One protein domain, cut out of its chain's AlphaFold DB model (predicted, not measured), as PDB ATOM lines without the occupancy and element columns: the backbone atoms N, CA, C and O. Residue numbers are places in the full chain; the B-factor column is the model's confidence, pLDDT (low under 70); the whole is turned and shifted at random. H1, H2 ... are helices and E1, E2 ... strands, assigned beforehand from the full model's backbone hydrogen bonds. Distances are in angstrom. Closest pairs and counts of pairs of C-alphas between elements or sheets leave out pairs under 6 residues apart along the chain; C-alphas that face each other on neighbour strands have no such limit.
ATOM      1  N   ARG A 198     154.930 112.629 180.376       91.56
ATOM      2  CA  ARG A 198     154.998 114.095 180.370       91.56
ATOM      3  C   ARG A 198     153.917 114.678 181.280       91.56
ATOM      4  O   ARG A 198     152.738 114.355 181.119       91.56
ATOM      5  N   VAL A 199     154.290 115.590 182.177       93.44
ATOM      6  CA  VAL A 199     153.317 116.422 182.903       93.44
ATOM      7  C   VAL A 199     152.768 117.516 181.977       93.44
ATOM      8  O   VAL A 199     153.519 118.267 181.357       93.44
ATOM      9  N   LEU A 200     151.440 117.602 181.872       92.94
ATOM     10  CA  LEU A 200     150.712 118.638 181.124       92.94
ATOM     11  C   LEU A 200     150.121 119.714 182.054       92.94
ATOM     12  O   LEU A 200     149.889 120.855 181.639       92.94
ATOM     13  N   ASN A 201     149.844 119.344 183.308       94.81
ATOM     14  CA  ASN A 201     149.445 120.259 184.371       94.81
ATOM     15  C   ASN A 201     149.772 119.661 185.756       94.81
ATOM     16  O   ASN A 201     149.674 118.439 185.890       94.81
ATOM     17  N   PRO A 202     150.102 120.459 186.791       94.25
ATOM     18  CA  PRO A 202     150.431 121.890 186.758       94.25
ATOM     19  C   PRO A 202     151.659 122.191 185.891       94.25
ATOM     20  O   PRO A 202     152.449 121.301 185.587       94.25
ATOM     21  N   VAL A 203     151.833 123.457 185.516       94.44
ATOM     22  CA  VAL A 203     153.091 123.967 184.941       94.44
ATOM     23  C   VAL A 203     153.659 125.079 185.834       94.44
ATOM     24  O   VAL A 203     152.901 125.660 186.621       94.44
ATOM     25  N   PRO A 204     154.973 125.372 185.770       93.38
ATOM     26  CA  PRO A 204     155.587 126.351 186.660       93.38
ATOM     27  C   PRO A 204     154.964 127.742 186.525       93.38
ATOM     28  O   PRO A 204     154.825 128.263 185.418       93.38
ATOM     29  N   GLY A 205     154.597 128.348 187.651       91.75
ATOM     30  CA  GLY A 205     153.906 129.637 187.677       91.75
ATOM     31  C   GLY A 205     153.144 129.887 188.976       91.75
ATOM     32  O   GLY A 205     153.190 129.076 189.903       91.75
ATOM     33  N   MET A 206     152.447 131.022 189.016       93.94
ATOM     34  CA  MET A 206     151.501 131.392 190.068       93.94
ATOM     35  C   MET A 206     150.085 131.329 189.492       93.94
ATOM     36  O   MET A 206     149.842 131.871 188.414       93.94
ATOM     37  N   TRP A 207     149.175 130.662 190.199       95.00
ATOM     38  CA  TRP A 207     147.833 130.338 189.716       95.00
ATOM     39  C   TRP A 207     146.749 130.797 190.689       95.00
ATOM     40  O   TRP A 207     146.889 130.673 191.904       95.00
ATOM     41  N   ALA A 208     145.636 131.267 190.135       95.12
ATOM     42  CA  ALA A 208     144.483 131.780 190.865       95.12
ATOM     43  C   ALA A 208     143.464 130.697 191.279       95.12
ATOM     44  O   ALA A 208     142.435 131.000 191.879       95.12
ATOM     45  N   ASN A 209     143.746 129.425 190.976       93.19
ATOM     46  CA  ASN A 209     142.964 128.260 191.396       93.19
ATOM     47  C   ASN A 209     143.863 127.062 191.726       93.19
ATOM     48  O   ASN A 209     144.958 126.923 191.168       93.19
ATOM     49  N   THR A 210     143.352 126.155 192.564       93.50
ATOM     50  CA  THR A 210     143.902 124.805 192.754       93.50
ATOM     51  C   THR A 210     144.056 124.085 191.417       93.50
ATOM     52  O   THR A 210     143.241 124.235 190.504       93.50
ATOM     53  N   GLN A 211     145.158 123.353 191.268       94.69
ATOM     54  CA  GLN A 211     145.606 122.821 189.983       94.69
ATOM     55  C   GLN A 211     145.245 121.349 189.829       94.69
ATOM     56  O   GLN A 211     145.364 120.582 190.773       94.69
ATOM     57  N   THR A 212     144.870 120.919 188.630       95.38
ATOM     58  CA  THR A 212     144.682 119.490 188.337       95.38
ATOM     59  C   THR A 212     146.006 118.870 187.918       95.38
ATOM     60  O   THR A 212     146.650 119.384 187.006       95.38
ATOM     61  N   LEU A 213     146.406 117.753 188.515       96.31
ATOM     62  CA  LEU A 213     147.468 116.916 187.973       96.31
ATOM     63  C   LEU A 213     146.958 116.237 186.702       96.31
ATOM     64  O   LEU A 213     146.023 115.442 186.759       96.31
ATOM     65  N   LEU A 214     147.567 116.561 185.568       95.75
ATOM     66  CA  LEU A 214     147.304 115.947 184.274       95.75
ATOM     67  C   LEU A 214     148.629 115.443 183.707       95.75
ATOM     68  O   LEU A 214     149.527 116.232 183.412       95.75
ATOM     69  N   ILE A 215     148.730 114.129 183.545       94.56
ATOM     70  CA  ILE A 215     149.902 113.432 183.017       94.56
ATOM     71  C   ILE A 215     149.475 112.627 181.796       94.56
ATOM     72  O   ILE A 215     148.420 111.989 181.805       94.56
ATOM     73  N   GLU A 216     150.319 112.632 180.772       90.69
ATOM     74  CA  GLU A 216     150.249 111.695 179.656       90.69
ATOM     75  C   GLU A 216     151.429 110.719 179.745       90.69
ATOM     76  O   GLU A 216     152.538 111.128 180.095       90.69
ATOM     77  N   SER A 217     151.225 109.435 179.448       90.06
ATOM     78  CA  SER A 217     152.277 108.416 179.534       90.06
ATOM     79  C   SER A 217     152.151 107.335 178.462       90.06
ATOM     80  O   SER A 217     151.088 107.122 177.879       90.06
ATOM     81  N   MET A 218     153.262 106.645 178.188       86.12
ATOM     82  CA  MET A 218     153.265 105.440 177.363       86.12
ATOM     83  C   MET A 218     152.458 104.331 178.052       86.12
ATOM     84  O   MET A 218     152.577 104.176 179.274       86.12
ATOM     85  N   PRO A 219     151.713 103.500 177.303       82.31
ATOM     86  CA  PRO A 219     151.007 102.364 177.881       82.31
ATOM     87  C   PRO A 219     151.903 101.448 178.722       82.31
ATOM     88  O   PRO A 219     153.067 101.213 178.390       82.31
ATOM     89  N   GLY A 220     151.367 100.954 179.839       80.81
ATOM     90  CA  GLY A 220     152.109 100.161 180.824       80.81
ATOM     91  C   GLY A 220     153.063 100.951 181.738       80.81
ATOM     92  O   GLY A 220     153.683 100.346 182.610       80.81
ATOM     93  N   THR A 221     153.183 102.275 181.585       87.31
ATOM     94  CA  THR A 221     153.982 103.119 182.494       87.31
ATOM     95  C   THR A 221     153.227 103.378 183.791       87.31
ATOM     96  O   THR A 221     152.134 103.941 183.771       87.31
ATOM     97  N   VAL A 222     153.836 103.048 184.932       90.56
ATOM     98  CA  VAL A 222     153.309 103.424 186.253       90.56
ATOM     99  C   VAL A 222     153.971 104.725 186.690       90.56
ATOM    100  O   VAL A 222     155.199 104.788 186.769       90.56
ATOM    101  N   VAL A 223     153.166 105.750 186.986       94.81
ATOM    102  CA  VAL A 223     153.634 107.054 187.483       94.81
ATOM    103  C   VAL A 223     153.184 107.246 188.933       94.81
ATOM    104  O   VAL A 223     152.009 107.075 189.256       94.81
ATOM    105  N   LEU A 224     154.135 107.597 189.794       95.38
ATOM    106  CA  LEU A 224     153.976 107.905 191.213       95.38
ATOM    107  C   LEU A 224     154.229 109.399 191.447       95.38
ATOM    108  O   LEU A 224     155.139 109.957 190.833       95.38
ATOM    109  N   TRP A 225     153.489 110.043 192.352       95.56
ATOM    110  CA  TRP A 225     153.625 111.480 192.630       95.56
ATOM    111  C   TRP A 225     153.499 111.853 194.120       95.56
ATOM    112  O   TRP A 225     152.890 111.131 194.907       95.56
ATOM    113  N   SER A 226     154.086 112.992 194.505       94.38
ATOM    114  CA  SER A 226     154.013 113.600 195.846       94.38
ATOM    115  C   SER A 226     153.974 115.136 195.756       94.38
ATOM    116  O   SER A 226     154.514 115.710 194.810       94.38
ATOM    117  N   LEU A 227     153.340 115.818 196.722       91.94
ATOM    118  CA  LEU A 227     153.212 117.297 196.761       91.94
ATOM    119  C   LEU A 227     154.107 117.983 197.802       91.94
ATOM    120  O   LEU A 227     154.326 119.193 197.744       91.94
ATOM    121  N   ASP A 228     154.605 117.216 198.768       81.69
ATOM    122  CA  ASP A 228     155.419 117.675 199.897       81.69
ATOM    123  C   ASP A 228     156.930 117.684 199.588       81.69
ATOM    124  O   ASP A 228     157.746 118.003 200.451       81.69
ATOM    125  N   GLY A 229     157.319 117.318 198.362       81.62
ATOM    126  CA  GLY A 229     158.715 117.162 197.951       81.62
ATOM    127  C   GLY A 229     159.382 115.850 198.394       81.62
ATOM    128  O   GLY A 229     160.562 115.640 198.079       81.62
ATOM    129  N   SER A 230     158.665 114.941 199.069       90.25
ATOM    130  CA  SER A 230     159.159 113.590 199.384       90.25
ATOM    131  C   SER A 230     159.457 112.779 198.114       90.25
ATOM    132  O   SER A 230     159.038 113.145 197.014       90.25
ATOM    133  N   ASP A 231     160.224 111.692 198.230       90.25
ATOM    134  CA  ASP A 231     160.496 110.801 197.096       90.25
ATOM    135  C   ASP A 231     159.254 109.940 196.770       90.25
ATOM    136  O   ASP A 231     158.854 109.126 197.613       90.25
ATOM    137  N   PRO A 232     158.655 110.056 195.565       94.44
ATOM    138  CA  PRO A 232     157.479 109.269 195.202       94.44
ATOM    139  C   PRO A 232     157.705 107.750 195.226       94.44
ATOM    140  O   PRO A 232     156.738 107.009 195.373       94.44
ATOM    141  N   LEU A 233     158.951 107.266 195.132       90.19
ATOM    142  CA  LEU A 233     159.262 105.834 195.243       90.19
ATOM    143  C   LEU A 233     159.110 105.279 196.666       90.19
ATOM    144  O   LEU A 233     158.999 104.064 196.832       90.19
ATOM    145  N   LEU A 234     159.127 106.141 197.688       89.62
ATOM    146  CA  LEU A 234     159.002 105.742 199.094       89.62
ATOM    147  C   LEU A 234     157.569 105.898 199.621       89.62
ATOM    148  O   LEU A 234     157.130 105.089 200.436       89.62
ATOM    149  N   SER A 235     156.859 106.939 199.179       87.19
ATOM    150  CA  SER A 235     155.545 107.317 199.727       87.19
ATOM    151  C   SER A 235     154.624 108.045 198.736       87.19
ATOM    152  O   SER A 235     153.707 108.749 199.158       87.19
ATOM    153  N   GLY A 236     154.862 107.917 197.428       90.62
ATOM    154  CA  GLY A 236     154.039 108.552 196.394       90.62
ATOM    155  C   GLY A 236     152.703 107.848 196.140       90.62
ATOM    156  O   GLY A 236     152.545 106.653 196.387       90.62
ATOM    157  N   GLN A 237     151.741 108.598 195.605       94.25
ATOM    158  CA  GLN A 237     150.450 108.087 195.141       94.25
ATOM    159  C   GLN A 237     150.535 107.675 193.668       94.25
ATOM    160  O   GLN A 237     151.257 108.301 192.897       94.25
ATOM    161  N   VAL A 238     149.797 106.639 193.259       94.94
ATOM    162  CA  VAL A 238     149.695 106.241 191.843       94.94
ATOM    163  C   VAL A 238     148.830 107.253 191.089       94.94
ATOM    164  O   VAL A 238     147.825 107.737 191.609       94.94
ATOM    165  N   TYR A 239     149.219 107.596 189.863       94.94
ATOM    166  CA  TYR A 239     148.392 108.392 188.961       94.94
ATOM    167  C   TYR A 239     147.424 107.496 188.176       94.94
ATOM    168  O   TYR A 239     147.850 106.718 187.326       94.94
ATOM    169  N   GLU A 240     146.122 107.628 188.446       92.25
ATOM    170  CA  GLU A 240     145.048 106.869 187.774       92.25
ATOM    171  C   GLU A 240     144.242 107.716 186.766       92.25
ATOM    172  O   GLU A 240     143.382 107.202 186.054       92.25
ATOM    173  N   GLY A 241     144.517 109.021 186.687       91.44
ATOM    174  CA  GLY A 241     143.795 109.978 185.850       91.44
ATOM    175  C   GLY A 241     143.811 111.388 186.450       91.44
ATOM    176  O   GLY A 241     144.431 111.598 187.496       91.44
ATOM    177  N   PRO A 242     143.143 112.367 185.812       94.31
ATOM    178  CA  PRO A 242     143.160 113.753 186.268       94.31
ATOM    179  C   PRO A 242     142.636 113.904 187.698       94.31
ATOM    180  O   PRO A 242     141.481 113.583 187.980       94.31
ATOM    181  N   VAL A 243     143.470 114.436 188.591       95.06
ATOM    182  CA  VAL A 243     143.165 114.578 190.023       95.06
ATOM    183  C   VAL A 243     143.426 116.007 190.487       95.06
ATOM    184  O   VAL A 243     144.411 116.625 190.085       95.06
ATOM    185  N   LEU A 244     142.532 116.566 191.306       94.19
ATOM    186  CA  LEU A 244     142.682 117.925 191.823       94.19
ATOM    187  C   LEU A 244     143.730 117.951 192.945       94.19
ATOM    188  O   LEU A 244     143.647 117.179 193.898       94.19
ATOM    189  N   LEU A 245     144.700 118.857 192.837       93.31
ATOM    190  CA  LEU A 245     145.723 119.111 193.845       93.31
ATOM    191  C   LEU A 245     145.231 120.225 194.773       93.31
ATOM    192  O   LEU A 245     145.368 121.416 194.477       93.31
ATOM    193  N   ASP A 246     144.630 119.818 195.891       83.50
ATOM    194  CA  ASP A 246     144.101 120.708 196.932       83.50
ATOM    195  C   ASP A 246     145.238 121.272 197.810       83.50
ATOM    196  O   ASP A 246     145.431 120.905 198.969       83.50
ATOM    197  N   SER A 247     146.085 122.102 197.192       81.69
ATOM    198  CA  SER A 247     147.309 122.654 197.778       81.69
ATOM    199  C   SER A 247     147.417 124.162 197.521       81.69
ATOM    200  O   SER A 247     147.781 124.592 196.422       81.69
ATOM    201  N   GLY A 248     147.121 124.969 198.542       84.88
ATOM    202  CA  GLY A 248     147.359 126.416 198.534       84.88
ATOM    203  C   GLY A 248     148.830 126.781 198.787       84.88
ATOM    204  O   GLY A 248     149.559 126.043 199.446       84.88
ATOM    205  N   GLY A 249     149.270 127.951 198.315       91.38
ATOM    206  CA  GLY A 249     150.649 128.418 198.498       91.38
ATOM    207  C   GLY A 249     151.657 127.723 197.575       91.38
ATOM    208  O   GLY A 249     151.292 127.205 196.523       91.38
ATOM    209  N   VAL A 250     152.947 127.765 197.929       93.44
ATOM    210  CA  VAL A 250     154.037 127.173 197.127       93.44
ATOM    211  C   VAL A 250     154.044 125.652 197.286       93.44
ATOM    212  O   VAL A 250     154.156 125.156 198.404       93.44
ATOM    213  N   THR A 251     153.990 124.923 196.172       94.12
ATOM    214  CA  THR A 251     153.933 123.454 196.139       94.12
ATOM    215  C   THR A 251     155.037 122.886 195.250       94.12
ATOM    216  O   THR A 251     155.293 123.392 194.155       94.12
ATOM    217  N   THR A 252     155.699 121.822 195.719       93.25
ATOM    218  CA  THR A 252     156.721 121.089 194.958       93.25
ATOM    219  C   THR A 252     156.189 119.708 194.604       93.25
ATOM    220  O   THR A 252     156.357 118.751 195.357       93.25
ATOM    221  N   LEU A 253     155.560 119.614 193.434       94.81
ATOM    222  CA  LEU A 253     155.147 118.340 192.864       94.81
ATOM    223  C   LEU A 253     156.395 117.583 192.397       94.81
ATOM    224  O   LEU A 253     157.143 118.082 191.554       94.81
ATOM    225  N   ARG A 254     156.615 116.374 192.914       95.44
ATOM    226  CA  ARG A 254     157.624 115.436 192.402       95.44
ATOM    227  C   ARG A 254     156.935 114.221 191.820       95.44
ATOM    228  O   ARG A 254     155.944 113.747 192.368       95.44
ATOM    229  N   LEU A 255     157.489 113.706 190.730       95.56
ATOM    230  CA  LEU A 255     157.003 112.514 190.057       95.56
ATOM    231  C   LEU A 255     158.145 111.531 189.833       95.56
ATOM    232  O   LEU A 255     159.281 111.929 189.568       95.56
ATOM    233  N   CYS A 256     157.827 110.243 189.899       93.31
ATOM    234  CA  CYS A 256     158.689 109.180 189.415       93.31
ATOM    235  C   CYS A 256     157.876 108.220 188.551       93.31
ATOM    236  O   CYS A 256     156.772 107.837 188.929       93.31
ATOM    237  N   ALA A 257     158.416 107.817 187.407       90.88
ATOM    238  CA  ALA A 257     157.799 106.827 186.541       90.88
ATOM    239  C   ALA A 257     158.703 105.614 186.362       90.88
ATOM    240  O   ALA A 257     159.931 105.734 186.320       90.88
ATOM    241  N   ARG A 258     158.076 104.448 186.208       83.75
ATOM    242  CA  ARG A 258     158.739 103.204 185.835       83.75
ATOM    243  C   ARG A 258     158.154 102.697 184.526       83.75
ATOM    244  O   ARG A 258     156.949 102.450 184.446       83.75
ATOM    245  N   ASP A 259     159.004 102.555 183.517       73.69
ATOM    246  CA  ASP A 259     158.608 101.991 182.226       73.69
ATOM    247  C   ASP A 259     158.572 100.449 182.252       73.69
ATOM    248  O   ASP A 259     158.967  99.803 183.229       73.69
ATOM    249  N   ALA A 260     158.126  99.842 181.150       67.62
ATOM    250  CA  ALA A 260     158.025  98.387 181.006       67.62
ATOM    251  C   ALA A 260     159.381  97.643 181.048       67.62
ATOM    252  O   ALA A 260     159.403  96.437 181.296       67.62
ATOM    253  N   SER A 261     160.513  98.330 180.834       65.69
ATOM    254  CA  SER A 261     161.859  97.760 181.030       65.69
ATOM    255  C   SER A 261     162.288  97.763 182.503       65.69
ATOM    256  O   SER A 261     163.230  97.071 182.889       65.69
ATOM    257  N   GLY A 262     161.574  98.522 183.338       70.44
ATOM    258  CA  GLY A 262     161.888  98.756 184.736       70.44
ATOM    259  C   GLY A 262     162.784  99.971 184.980       70.44
ATOM    260  O   GLY A 262     163.178 100.160 186.133       70.44
ATOM    261  N   THR A 263     163.086 100.772 183.950       76.94
ATOM    262  CA  THR A 263     163.920 101.981 184.055       76.94
ATOM    263  C   THR A 263     163.150 103.084 184.779       76.94
ATOM    264  O   THR A 263     161.943 103.246 184.581       76.94
ATOM    265  N   LEU A 264     163.847 103.817 185.652       85.50
ATOM    266  CA  LEU A 264     163.281 104.876 186.485       85.50
ATOM    267  C   LEU A 264     163.532 106.255 185.874       85.50
ATOM    268  O   LEU A 264     164.650 106.578 185.479       85.50
ATOM    269  N   TRP A 265     162.485 107.070 185.880       89.69
ATOM    270  CA  TRP A 265     162.464 108.448 185.401       89.69
ATOM    271  C   TRP A 265     161.907 109.354 186.494       89.69
ATOM    272  O   TRP A 265     161.084 108.906 187.291       89.69
ATOM    273  N   SER A 266     162.326 110.617 186.553       90.69
ATOM    274  CA  SER A 266     161.829 111.572 187.548       90.69
ATOM    275  C   SER A 266     161.652 112.974 186.976       90.69
ATOM    276  O   SER A 266     162.435 113.427 186.145       90.69
ATOM    277  N   GLU A 267     160.610 113.661 187.441       92.81
ATOM    278  CA  GLU A 267     160.270 115.033 187.058       92.81
ATOM    279  C   GLU A 267     159.864 115.827 188.312       92.81
ATOM    280  O   GLU A 267     159.432 115.258 189.318       92.81
ATOM    281  N   GLN A 268     160.032 117.150 188.278       94.50
ATOM    282  CA  GLN A 268     159.644 118.048 189.363       94.50
ATOM    283  C   GLN A 268     159.029 119.325 188.790       94.50
ATOM    284  O   GLN A 268     159.631 119.979 187.940       94.50
ATOM    285  N   VAL A 269     157.868 119.717 189.316       94.56
ATOM    286  CA  VAL A 269     157.177 120.963 188.972       94.56
ATOM    287  C   VAL A 269     157.021 121.815 190.230       94.56
ATOM    288  O   VAL A 269     156.475 121.370 191.239       94.56
ATOM    289  N   LEU A 270     157.497 123.058 190.162       94.62
ATOM    290  CA  LEU A 270     157.344 124.062 191.214       94.62
ATOM    291  C   LEU A 270     156.302 125.094 190.777       94.62
ATOM    292  O   LEU A 270     156.507 125.787 189.782       94.62
ATOM    293  N   TYR A 271     155.211 125.214 191.526       94.69
ATOM    294  CA  TYR A 271     154.148 126.192 191.280       94.69
ATOM    295  C   TYR A 271     153.657 126.804 192.596       94.69
ATOM    296  O   TYR A 271     154.004 126.332 193.682       94.69
ATOM    297  N   SER A 272     152.845 127.855 192.517       95.44
ATOM    298  CA  SER A 272     152.135 128.395 193.674       95.44
ATOM    299  C   SER A 272     150.674 128.708 193.372       95.44
ATOM    300  O   SER A 272     150.336 129.088 192.253       95.44
ATOM    301  N   VAL A 273     149.806 128.555 194.374       95.94
ATOM    302  CA  VAL A 273     148.381 128.910 194.288       95.94
ATOM    303  C   VAL A 273     148.068 130.063 195.241       95.94
ATOM    304  O   VAL A 273     148.379 129.990 196.432       95.94
ATOM    305  N   VAL A 274     147.442 131.114 194.714       95.12
ATOM    306  CA  VAL A 274     146.905 132.266 195.454       95.12
ATOM    307  C   VAL A 274     145.479 132.475 194.956       95.12
ATOM    308  O   VAL A 274     145.281 133.041 193.890       95.12
ATOM    309  N   GLU A 275     144.489 131.936 195.668       92.38
ATOM    310  CA  GLU A 275     143.127 131.827 195.131       92.38
ATOM    311  C   GLU A 275     142.442 133.176 194.873       92.38
ATOM    312  O   GLU A 275     142.449 134.070 195.721       92.38
ATOM    313  N   SER A 276     141.782 133.273 193.717       92.06
ATOM    314  CA  SER A 276     140.938 134.400 193.307       92.06
ATOM    315  C   SER A 276     139.676 133.870 192.605       92.06
ATOM    316  O   SER A 276     139.753 132.819 191.954       92.06
ATOM    317  N   PRO A 277     138.499 134.523 192.724       89.88
ATOM    318  CA  PRO A 277     137.237 133.999 192.200       89.88
ATOM    319  C   PRO A 277     137.316 133.610 190.719       89.88
ATOM    320  O   PRO A 277     137.581 134.449 189.861       89.88
ATOM    321  N   VAL A 278     137.062 132.334 190.411       86.25
ATOM    322  CA  VAL A 278     137.154 131.836 189.032       86.25
ATOM    323  C   VAL A 278     136.090 132.513 188.152       86.25
ATOM    324  O   VAL A 278     134.925 132.573 188.562       86.25
ATOM    325  N   PRO A 279     136.438 132.997 186.943       86.94
ATOM    326  CA  PRO A 279     135.469 133.586 186.030       86.94
ATOM    327  C   PRO A 279     134.315 132.638 185.681       86.94
ATOM    328  O   PRO A 279     134.475 131.418 185.626       86.94
ATOM    329  N   SER A 280     133.141 133.207 185.394       85.69
ATOM    330  CA  SER A 280     131.965 132.429 184.991       85.69
ATOM    331  C   SER A 280     132.143 131.853 183.582       85.69
ATOM    332  O   SER A 280     132.241 132.598 182.606       85.69
ATOM    333  N   LEU A 281     132.177 130.521 183.482       84.12
ATOM    334  CA  LEU A 281     132.493 129.756 182.267       84.12
ATOM    335  C   LEU A 281     131.366 128.764 181.929       84.12
ATOM    336  O   LEU A 281     131.580 127.563 181.742       84.12
ATOM    337  N   GLY A 282     130.127 129.260 181.897       79.25
ATOM    338  CA  GLY A 282     128.942 128.447 181.609       79.25
ATOM    339  C   GLY A 282     128.690 127.391 182.689       79.25
ATOM    340  O   GLY A 282     128.351 127.736 183.816       79.25
ATOM    341  N   ALA A 283     128.836 126.109 182.341       73.81
ATOM    342  CA  ALA A 283     128.599 124.980 183.248       73.81
ATOM    343  C   ALA A 283     129.770 124.656 184.204       73.81
ATOM    344  O   ALA A 283     129.658 123.735 185.014       73.81
ATOM    345  N   TYR A 284     130.898 125.374 184.126       81.81
ATOM    346  CA  TYR A 284     132.039 125.129 185.011       81.81
ATOM    347  C   TYR A 284     131.697 125.369 186.487       81.81
ATOM    348  O   TYR A 284     131.192 126.425 186.863       81.81
ATOM    349  N   THR A 285     132.043 124.395 187.329       78.62
ATOM    350  CA  THR A 285     131.945 124.480 188.789       78.62
ATOM    351  C   THR A 285     133.349 124.366 189.375       78.62
ATOM    352  O   THR A 285     134.055 123.393 189.105       78.62
ATOM    353  N   ALA A 286     133.764 125.356 190.169       78.19
ATOM    354  CA  ALA A 286     135.060 125.339 190.846       78.19
ATOM    355  C   ALA A 286     135.183 124.131 191.797       78.19
ATOM    356  O   ALA A 286     134.196 123.686 192.382       78.19
ATOM    357  N   GLY A 287     136.398 123.595 191.939       78.06
ATOM    358  CA  GLY A 287     136.668 122.389 192.735       78.06
ATOM    359  C   GLY A 287     136.432 121.059 192.006       78.06
ATOM    360  O   GLY A 287     136.578 120.004 192.615       78.06
ATOM    361  N   GLN A 288     136.097 121.074 190.711       84.94
ATOM    362  CA  GLN A 288     136.175 119.884 189.854       84.94
ATOM    363  C   GLN A 288     137.565 119.780 189.199       84.94
ATOM    364  O   GLN A 288     138.089 120.804 188.751       84.94
ATOM    365  N   PRO A 289     138.161 118.574 189.076       87.56
ATOM    366  CA  PRO A 289     139.460 118.401 188.418       87.56
ATOM    367  C   PRO A 289     139.396 118.699 186.913       87.56
ATOM    368  O   PRO A 289     140.395 119.087 186.307       87.56
ATOM    369  N   VAL A 290     138.233 118.512 186.286       92.00
ATOM    370  CA  VAL A 290     138.045 118.636 184.839       92.00
ATOM    371  C   VAL A 290     136.691 119.279 184.548       92.00
ATOM    372  O   VAL A 290     135.682 118.927 185.153       92.00
ATOM    373  N   LEU A 291     136.664 120.202 183.587       91.38
ATOM    374  CA  LEU A 291     135.448 120.666 182.929       91.38
ATOM    375  C   LEU A 291     135.059 119.665 181.839       91.38
ATOM    376  O   LEU A 291     135.658 119.665 180.763       91.38
ATOM    377  N   GLU A 292     134.070 118.817 182.109       89.19
ATOM    378  CA  GLU A 292     133.576 117.859 181.119       89.19
ATOM    379  C   GLU A 292     132.742 118.550 180.038       89.19
ATOM    380  O   GLU A 292     131.675 119.095 180.319       89.19
ATOM    381  N   THR A 293     133.205 118.501 178.786       87.12
ATOM    382  CA  THR A 293     132.459 119.049 177.646       87.12
ATOM    383  C   THR A 293     131.684 117.981 176.865       87.12
ATOM    384  O   THR A 293     130.865 118.310 176.011       87.12
ATOM    385  N   GLY A 294     131.924 116.692 177.123       86.44
ATOM    386  CA  GLY A 294     131.272 115.597 176.401       86.44
ATOM    387  C   GLY A 294     131.546 115.623 174.891       86.44
ATOM    388  O   GLY A 294     132.619 116.038 174.446       86.44
ATOM    389  N   ASP A 295     130.575 115.160 174.098       85.62
ATOM    390  CA  ASP A 295     130.768 114.923 172.660       85.62
ATOM    391  C   ASP A 295     130.791 116.214 171.816       85.62
ATOM    392  O   ASP A 295     131.461 116.273 170.784       85.62
ATOM    393  N   PHE A 296     130.079 117.250 172.269       89.44
ATOM    394  CA  PHE A 296     129.982 118.565 171.634       89.44
ATOM    395  C   PHE A 296     129.656 119.628 172.690       89.44
ATOM    396  O   PHE A 296     128.714 119.449 173.465       89.44
ATOM    397  N   TYR A 297     130.383 120.748 172.691       90.69
ATOM    398  CA  TYR A 297     130.128 121.864 173.606       90.69
ATOM    399  C   TYR A 297     130.680 123.185 173.081       90.69
ATOM    400  O   TYR A 297     131.760 123.231 172.490       90.69
ATOM    401  N   GLU A 298     129.984 124.270 173.397       92.75
ATOM    402  CA  GLU A 298     130.476 125.630 173.216       92.75
ATOM    403  C   GLU A 298     130.794 126.240 174.582       92.75
ATOM    404  O   GLU A 298     129.899 126.502 175.383       92.75
ATOM    405  N   LEU A 299     132.080 126.466 174.850       92.81
ATOM    406  CA  LEU A 299     132.557 127.120 176.063       92.81
ATOM    407  C   LEU A 299     132.566 128.644 175.859       92.81
ATOM    408  O   LEU A 299     133.405 129.125 175.092       92.81
ATOM    409  N   PRO A 300     131.691 129.421 176.523       94.06
ATOM    410  CA  PRO A 300     131.750 130.875 176.454       94.06
ATOM    411  C   PRO A 300     132.958 131.393 177.241       94.06
ATOM    412  O   PRO A 300     133.100 131.103 178.428       94.06
ATOM    413  N   ILE A 301     133.803 132.200 176.597       94.00
ATOM    414  CA  ILE A 301     134.844 132.984 177.271       94.00
ATOM    415  C   ILE A 301     134.340 134.428 177.405       94.00
ATOM    416  O   ILE A 301     134.144 135.079 176.372       94.00
ATOM    417  N   PRO A 302     134.128 134.947 178.630       93.69
ATOM    418  CA  PRO A 302     133.706 136.329 178.863       93.69
ATOM    419  C   PRO A 302     134.564 137.391 178.162       93.69
ATOM    420  O   PRO A 302     135.753 137.196 177.902       93.69
ATOM    421  N   GLU A 303     133.957 138.542 177.868       93.44
ATOM    422  CA  GLU A 303     134.692 139.746 177.468       93.44
ATOM    423  C   GLU A 303     135.581 140.240 178.628       93.44
ATOM    424  O   GLU A 303     135.277 140.011 179.799       93.44
ATOM    425  N   GLY A 304     136.709 140.879 178.309       91.94
ATOM    426  CA  GLY A 304     137.705 141.333 179.288       91.94
ATOM    427  C   GLY A 304     138.777 140.295 179.642       91.94
ATOM    428  O   GLY A 304     139.878 140.682 180.022       91.94
ATOM    429  N   LEU A 305     138.519 138.999 179.436       94.75
ATOM    430  CA  LEU A 305     139.529 137.949 179.601       94.75
ATOM    431  C   LEU A 305     140.389 137.755 178.345       94.75
ATOM    432  O   LEU A 305     139.951 137.980 177.211       94.75
ATOM    433  N   ARG A 306     141.596 137.225 178.549       94.44
ATOM    434  CA  ARG A 306     142.399 136.545 177.525       94.44
ATOM    435  C   ARG A 306     142.527 135.061 177.842       94.44
ATOM    436  O   ARG A 306     142.486 134.674 179.008       94.44
ATOM    437  N   TYR A 307     142.733 134.240 176.815       93.88
ATOM    438  CA  TYR A 307     142.957 132.804 176.965       93.88
ATOM    439  C   TYR A 307     144.028 132.250 176.016       93.88
ATOM    440  O   TYR A 307     144.392 132.897 175.033       93.88
ATOM    441  N   SER A 308     144.515 131.045 176.319       93.62
ATOM    442  CA  SER A 308     145.372 130.214 175.455       93.62
ATOM    443  C   SER A 308     145.278 128.734 175.851       93.62
ATOM    444  O   SER A 308     144.892 128.416 176.976       93.62
ATOM    445  N   PHE A 309     145.661 127.830 174.943       93.38
ATOM    446  CA  PHE A 309     145.718 126.385 175.197       93.38
ATOM    447  C   PHE A 309     147.150 125.853 175.330       93.38
ATOM    448  O   PHE A 309     148.037 126.199 174.546       93.38
ATOM    449  N   GLY A 310     147.350 124.925 176.267       88.19
ATOM    450  CA  GLY A 310     148.661 124.372 176.595       88.19
ATOM    451  C   GLY A 310     149.531 125.396 177.322       88.19
ATOM    452  O   GLY A 310     149.049 126.135 178.175       88.19
ATOM    453  N   ASP A 311     150.819 125.440 176.997       84.56
ATOM    454  CA  ASP A 311     151.840 126.105 177.826       84.56
ATOM    455  C   ASP A 311     152.150 127.549 177.382       84.56
ATOM    456  O   ASP A 311     153.148 128.142 177.785       84.56
ATOM    457  N   THR A 312     151.300 128.132 176.531       81.56
ATOM    458  CA  THR A 312     151.423 129.515 176.054       81.56
ATOM    459  C   THR A 312     150.684 130.500 176.957       81.56
ATOM    460  O   THR A 312     149.585 130.230 177.441       81.56
ATOM    461  N   LEU A 313     151.265 131.693 177.138       85.88
ATOM    462  CA  LEU A 313     150.612 132.802 177.842       85.88
ATOM    463  C   LEU A 313     149.260 133.158 177.184       85.88
ATOM    464  O   LEU A 313     149.145 133.057 175.956       85.88
ATOM    465  N   PRO A 314     148.244 133.585 177.959       88.81
ATOM    466  CA  PRO A 314     146.918 133.916 177.443       88.81
ATOM    467  C   PRO A 314     146.961 135.167 176.553       88.81
ATOM    468  O   PRO A 314     147.043 136.296 177.037       88.81
ATOM    469  N   VAL A 315     146.897 134.967 175.233       88.00
ATOM    470  CA  VAL A 315     146.971 136.054 174.237       88.00
ATOM    471  C   VAL A 315     145.660 136.275 173.493       88.00
ATOM    472  O   VAL A 315     145.367 137.416 173.134       88.00
ATOM    473  N   LEU A 316     144.852 135.231 173.287       90.00
ATOM    474  CA  LEU A 316     143.630 135.312 172.486       90.00
ATOM    475  C   LEU A 316     142.541 136.077 173.252       90.00
ATOM    476  O   LEU A 316     142.308 135.767 174.419       90.00
ATOM    477  N   PRO A 317     141.836 137.039 172.629       91.38
ATOM    478  CA  PRO A 317     140.759 137.764 173.297       91.38
ATOM    479  C   PRO A 317     139.556 136.850 173.556       91.38
ATOM    480  O   PRO A 317     139.229 136.003 172.713       91.38
ATOM    481  N   GLY A 318     138.902 137.044 174.702       92.12
ATOM    482  CA  GLY A 318     137.587 136.492 175.028       92.12
ATOM    483  C   GLY A 318     136.446 137.160 174.250       92.12
ATOM    484  O   GLY A 318     136.636 137.629 173.128       92.12
ATOM    485  N   GLY A 319     135.248 137.176 174.833       92.38
ATOM    486  CA  GLY A 319     134.023 137.659 174.182       92.38
ATOM    487  C   GLY A 319     133.500 136.725 173.082       92.38
ATOM    488  O   GLY A 319     132.845 137.181 172.147       92.38
ATOM    489  N   LYS A 320     133.829 135.426 173.144       91.75
ATOM    490  CA  LYS A 320     133.497 134.439 172.102       91.75
ATOM    491  C   LYS A 320     133.398 133.016 172.650       91.75
ATOM    492  O   LYS A 320     133.956 132.711 173.704       91.75
ATOM    493  N   ASN A 321     132.746 132.140 171.890       92.94
ATOM    494  CA  ASN A 321     132.628 130.720 172.213       92.94
ATOM    495  C   ASN A 321     133.802 129.921 171.626       92.94
ATOM    496  O   ASN A 321     134.218 130.153 170.488       92.94
ATOM    497  N   ILE A 322     134.306 128.952 172.388       92.81
ATOM    498  CA  ILE A 322     135.248 127.937 171.915       92.81
ATOM    499  C   ILE A 322     134.485 126.629 171.711       92.81
ATOM    500  O   ILE A 322     133.885 126.109 172.651       92.81
ATOM    501  N   LEU A 323     134.537 126.089 170.495       92.00
ATOM    502  CA  LEU A 323     133.935 124.800 170.163       92.00
ATOM    503  C   LEU A 323     134.860 123.638 170.553       92.00
ATOM    504  O   LEU A 323     136.018 123.594 170.135       92.00
ATOM    505  N   PHE A 324     134.309 122.672 171.285       91.12
ATOM    506  CA  PHE A 324     134.893 121.358 171.539       91.12
ATOM    507  C   PHE A 324     134.072 120.287 170.812       91.12
ATOM    508  O   PHE A 324     132.852 120.230 170.971       91.12
ATOM    509  N   SER A 325     134.746 119.422 170.053       88.38
ATOM    510  CA  SER A 325     134.162 118.265 169.367       88.38
ATOM    511  C   SER A 325     134.966 116.998 169.674       88.38
ATOM    512  O   SER A 325     136.204 116.985 169.655       88.38
ATOM    513  N   ALA A 326     134.262 115.918 170.004       85.81
ATOM    514  CA  ALA A 326     134.883 114.658 170.381       85.81
ATOM    515  C   ALA A 326     135.292 113.811 169.177       85.81
ATOM    516  O   ALA A 326     134.578 113.712 168.179       85.81
ATOM    517  N   VAL A 327     136.410 113.102 169.333       83.19
ATOM    518  CA  VAL A 327     136.740 111.958 168.481       83.19
ATOM    519  C   VAL A 327     136.037 110.743 169.077       83.19
ATOM    520  O   VAL A 327     136.132 110.493 170.280       83.19
ATOM    521  N   ARG A 328     135.310 109.980 168.254       76.62
ATOM    522  CA  ARG A 328     134.588 108.788 168.719       76.62
ATOM    523  C   ARG A 328     135.560 107.804 169.386       76.62
ATOM    524  O   ARG A 328     136.635 107.544 168.859       76.62
ATOM    525  N   GLY A 329     135.165 107.263 170.539       73.38
ATOM    526  CA  GLY A 329     135.970 106.295 171.293       73.38
ATOM    527  C   GLY A 329     137.177 106.888 172.034       73.38
ATOM    528  O   GLY A 329     137.985 106.120 172.545       73.38
ATOM    529  N   MET A 330     137.308 108.218 172.109       82.50
ATOM    530  CA  MET A 330     138.442 108.894 172.739       82.50
ATOM    531  C   MET A 330     137.976 109.944 173.754       82.50
ATOM    532  O   MET A 330     137.101 110.757 173.456       82.50
ATOM    533  N   LEU A 331     138.617 109.971 174.923       85.94
ATOM    534  CA  LEU A 331     138.568 111.094 175.858       85.94
ATOM    535  C   LEU A 331     139.873 111.887 175.727       85.94
ATOM    536  O   LEU A 331     140.956 111.306 175.766       85.94
ATOM    537  N   ARG A 332     139.777 113.204 175.551       89.06
ATOM    538  CA  ARG A 332     140.926 114.120 175.438       89.06
ATOM    539  C   ARG A 332     140.864 115.203 176.494       89.06
ATOM    540  O   ARG A 332     139.775 115.524 176.957       89.06
ATOM    541  N   TYR A 333     142.008 115.814 176.787       92.00
ATOM    542  CA  TYR A 333     142.136 116.924 177.728       92.00
ATOM    543  C   TYR A 333     142.857 118.111 177.087       92.00
ATOM    544  O   TYR A 333     143.861 117.948 176.397       92.00
ATOM    545  N   PHE A 334     142.356 119.312 177.354       92.94
ATOM    546  CA  PHE A 334     142.874 120.579 176.858       92.94
ATOM    547  C   PHE A 334     143.132 121.508 178.052       92.94
ATOM    548  O   PHE A 334     142.173 122.017 178.638       92.94
ATOM    549  N   PRO A 335     144.400 121.745 178.436       94.69
ATOM    550  CA  PRO A 335     144.738 122.757 179.431       94.69
ATOM    551  C   PRO A 335     144.413 124.148 178.879       94.69
ATOM    552  O   PRO A 335     145.061 124.611 177.941       94.69
ATOM    553  N   LEU A 336     143.401 124.799 179.442       94.44
ATOM    554  CA  LEU A 336     142.971 126.155 179.122       94.44
ATOM    555  C   LEU A 336     143.513 127.110 180.188       94.44
ATOM    556  O   LEU A 336     143.179 126.987 181.365       94.44
ATOM    557  N   THR A 337     144.331 128.073 179.774       94.88
ATOM    558  CA  THR A 337     144.791 129.168 180.641       94.88
ATOM    559  C   THR A 337     143.962 130.416 180.359       94.88
ATOM    560  O   THR A 337     143.736 130.744 179.195       94.88
ATOM    561  N   LEU A 338     143.527 131.107 181.412       94.94
ATOM    562  CA  LEU A 338     142.718 132.327 181.400       94.94
ATOM    563  C   LEU A 338     143.408 133.412 182.227       94.94
ATOM    564  O   LEU A 338     144.010 133.098 183.248       94.94
ATOM    565  N   SER A 339     143.280 134.679 181.841       95.00
ATOM    566  CA  SER A 339     143.725 135.814 182.663       95.00
ATOM    567  C   SER A 339     142.901 137.070 182.382       95.00
ATOM    568  O   SER A 339     142.472 137.292 181.249       95.00
ATOM    569  N   ASP A 340     142.712 137.898 183.407       94.38
ATOM    570  CA  ASP A 340     142.166 139.259 183.329       94.38
ATOM    571  C   ASP A 340     143.265 140.346 183.268       94.38
ATOM    572  O   ASP A 340     142.972 141.537 183.161       94.38
ATOM    573  N   GLY A 341     144.540 139.940 183.298       91.69
ATOM    574  CA  GLY A 341     145.715 140.811 183.363       91.69
ATOM    575  C   GLY A 341     146.309 140.993 184.765       91.69
ATOM    576  O   GLY A 341     147.392 141.569 184.870       91.69
ATOM    577  N   ILE A 342     145.646 140.497 185.814       92.00
ATOM    578  CA  ILE A 342     146.136 140.475 187.202       92.00
ATOM    579  C   ILE A 342     146.314 139.022 187.642       92.00
ATOM    580  O   ILE A 342     147.427 138.596 187.946       92.00
ATOM    581  N   ASP A 343     145.224 138.263 187.608       94.75
ATOM    582  CA  ASP A 343     145.156 136.869 188.017       94.75
ATOM    583  C   ASP A 343     145.262 135.936 186.800       94.75
ATOM    584  O   ASP A 343     145.094 136.334 185.642       94.75
ATOM    585  N   SER A 344     145.604 134.669 187.040       94.88
ATOM    586  CA  SER A 344     145.709 133.646 185.992       94.88
ATOM    587  C   SER A 344     145.142 132.315 186.463       94.88
ATOM    588  O   SER A 344     145.691 131.682 187.363       94.88
ATOM    589  N   TRP A 345     144.061 131.866 185.831       94.00
ATOM    590  CA  TRP A 345     143.420 130.583 186.112       94.00
ATOM    591  C   TRP A 345     143.828 129.545 185.070       94.00
ATOM    592  O   TRP A 345     143.988 129.866 183.892       94.00
ATOM    593  N   ARG A 346     143.962 128.285 185.481       93.56
ATOM    594  CA  ARG A 346     144.279 127.169 184.583       93.56
ATOM    595  C   ARG A 346     143.335 126.006 184.852       93.56
ATOM    596  O   ARG A 346     143.281 125.486 185.964       93.56
ATOM    597  N   ILE A 347     142.551 125.657 183.836       93.50
ATOM    598  CA  ILE A 347     141.414 124.732 183.898       93.50
ATOM    599  C   ILE A 347     141.631 123.641 182.853       93.50
ATOM    600  O   ILE A 347     142.019 123.925 181.722       93.50
ATOM    601  N   ILE A 348     141.370 122.384 183.207       94.19
ATOM    602  CA  ILE A 348     141.446 121.269 182.259       94.19
ATOM    603  C   ILE A 348     140.059 121.028 181.668       94.19
ATOM    604  O   ILE A 348     139.152 120.628 182.388       94.19
ATOM    605  N   CYS A 349     139.878 121.253 180.369       93.25
ATOM    606  CA  CYS A 349     138.639 120.914 179.662       93.25
ATOM    607  C   CYS A 349     138.774 119.526 179.028       93.25
ATOM    608  O   CYS A 349     139.773 119.286 178.350       93.25
ATOM    609  N   SER A 350     137.805 118.622 179.194       91.38
ATOM    610  CA  SER A 350     137.803 117.334 178.484       91.38
ATOM    611  C   SER A 350     136.798 117.284 177.346       91.38
ATOM    612  O   SER A 350     135.714 117.837 177.461       91.38
ATOM    613  N   SER A 351     137.138 116.581 176.266       89.25
ATOM    614  CA  SER A 351     136.242 116.343 175.130       89.25
ATOM    615  C   SER A 351     136.153 114.855 174.814       89.25
ATOM    616  O   SER A 351     137.168 114.155 174.802       89.25
ATOM    617  N   GLY A 352     134.934 114.391 174.548       84.81
ATOM    618  CA  GLY A 352     134.565 112.983 174.468       84.81
ATOM    619  C   GLY A 352     134.106 112.426 175.809       84.81
ATOM    620  O   GLY A 352     133.824 113.164 176.754       84.81
ATOM    621  N   ARG A 353     134.006 111.100 175.883       72.12
ATOM    622  CA  ARG A 353     133.583 110.366 177.079       72.12
ATOM    623  C   ARG A 353     134.538 109.210 177.324       72.12
ATOM    624  O   ARG A 353     134.933 108.529 176.380       72.12
TER     625      ARG A 353
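Overview. This is residues 198 to 353 of the 874 residues of an uncharacterized protein of Spirochaetes bacterium ADurb.Bin269 (UniProt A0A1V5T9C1). Two strand-built lobes sit side by side, residues 198 to 273 in one and 274 to 353 in the other, and where they meet two three-stranded sheets, E1 E3 E5 and E9 E11 E12, stand face to face as a small sandwich. Beyond E1 E3 E5 the first lobe has a twisted sheet built on the long hairpin E6 and E7, with the short helix H1 on it, and the second lobe ends in the strand pair E8 and E10. The 156 printed residues have twelve named strands and one named helix, in the order E1 E2 E3 E4 H1 E5 E6 E7 E8 E9 E10 E11 E12. The sheet E2 E7 E6 E4, in that order, is mixed and the others are antiparallel; the class is mostly strand. The whole is compact, with a radius of gyration of the C-alphas of 16.2 A and spans of 48 by 38 by 23 A.

Arrangement. E1, residues 198 to 201, is antiparallel to E3, residues 211 to 217, with N 200 and O 214 2.8 A apart. E5, residues 243 to 245, is antiparallel to E3 too, with N 245 and O 211 at 2.8 A; the pairing is staggered, E3 using residues 211 to 213 for E5 and 214 to 216 for E1. E2, residues 205 to 207, is parallel to E7, residues 264 to 273, with N 207 and O 272 at 2.8 A. E7 forms a hairpin with E6, residues 249 to 258, where N 253 and O 269 are 3.0 A apart. E4, residues 222 to 226, is the edge strand antiparallel to E6, with N 224 and O 256 at 2.8 A. H1, residues 232 to 235, is on this sheet at a height over the sheet of 7.7 A, only just over none of its strands, with 2 C-alphas falling on E6 and 2 on E4. H1 is too short for an O i to N i+4 pair, and its one O i to N i+3 pair is not within hydrogen-bond range. E8, residues 296 to 301, is antiparallel to E10, residues 320 to 325, with N 299 and O 322 at 2.9 A. E9, residues 306 to 309, is antiparallel to E11, residues 332 to 339, with N 308 and O 337 at 3.0 A. E11 forms a hairpin with E12, residues 344 to 351, where N 336 and O 347 are 2.8 A apart. The sheets E1 E3 E5 and E9 E11 E12 form the sandwich, two sheets face to face, 9.9 A centre to centre where they face each other. The closest C-alphas of E3 and E12 are those of Gln 211 and Arg 346, 7.1 A apart. Those of E2 and E12 are Trp 207 and Ser 344, at 5.4 A. Those of E10 and E12 are Phe 324 and Ser 351, at 6.3 A.

Along the chain. E1 begins at C-alpha 198, (154.998, 114.095, 180.370). E3 is 19.0 A long and E4 14.0 A. E6 runs 29.4 A from C-alpha 249 at (150.649, 128.418, 198.498), and E7 runs 29.3 A. E8 is 16.2 A long, E9 10.9 A and E10 16.4 A. E11 is 23.0 A long, and E12 runs 22.5 A to C-alpha 351 at (136.242, 116.343, 175.130). E2, H1 and E5 are shorter.

Size, cuts and confidence. The C-alphas farthest apart are those of Ser 261 and Glu 303, 50.1 A. The printed part has no cut. The link from E7 to E8, residues 274 to 295, is long; its residues 291 to 292 pair in parallel with residues 349 to 350 of E12. The mean pLDDT of the printed part is 89.8, and residues 260 to 261 are under 70.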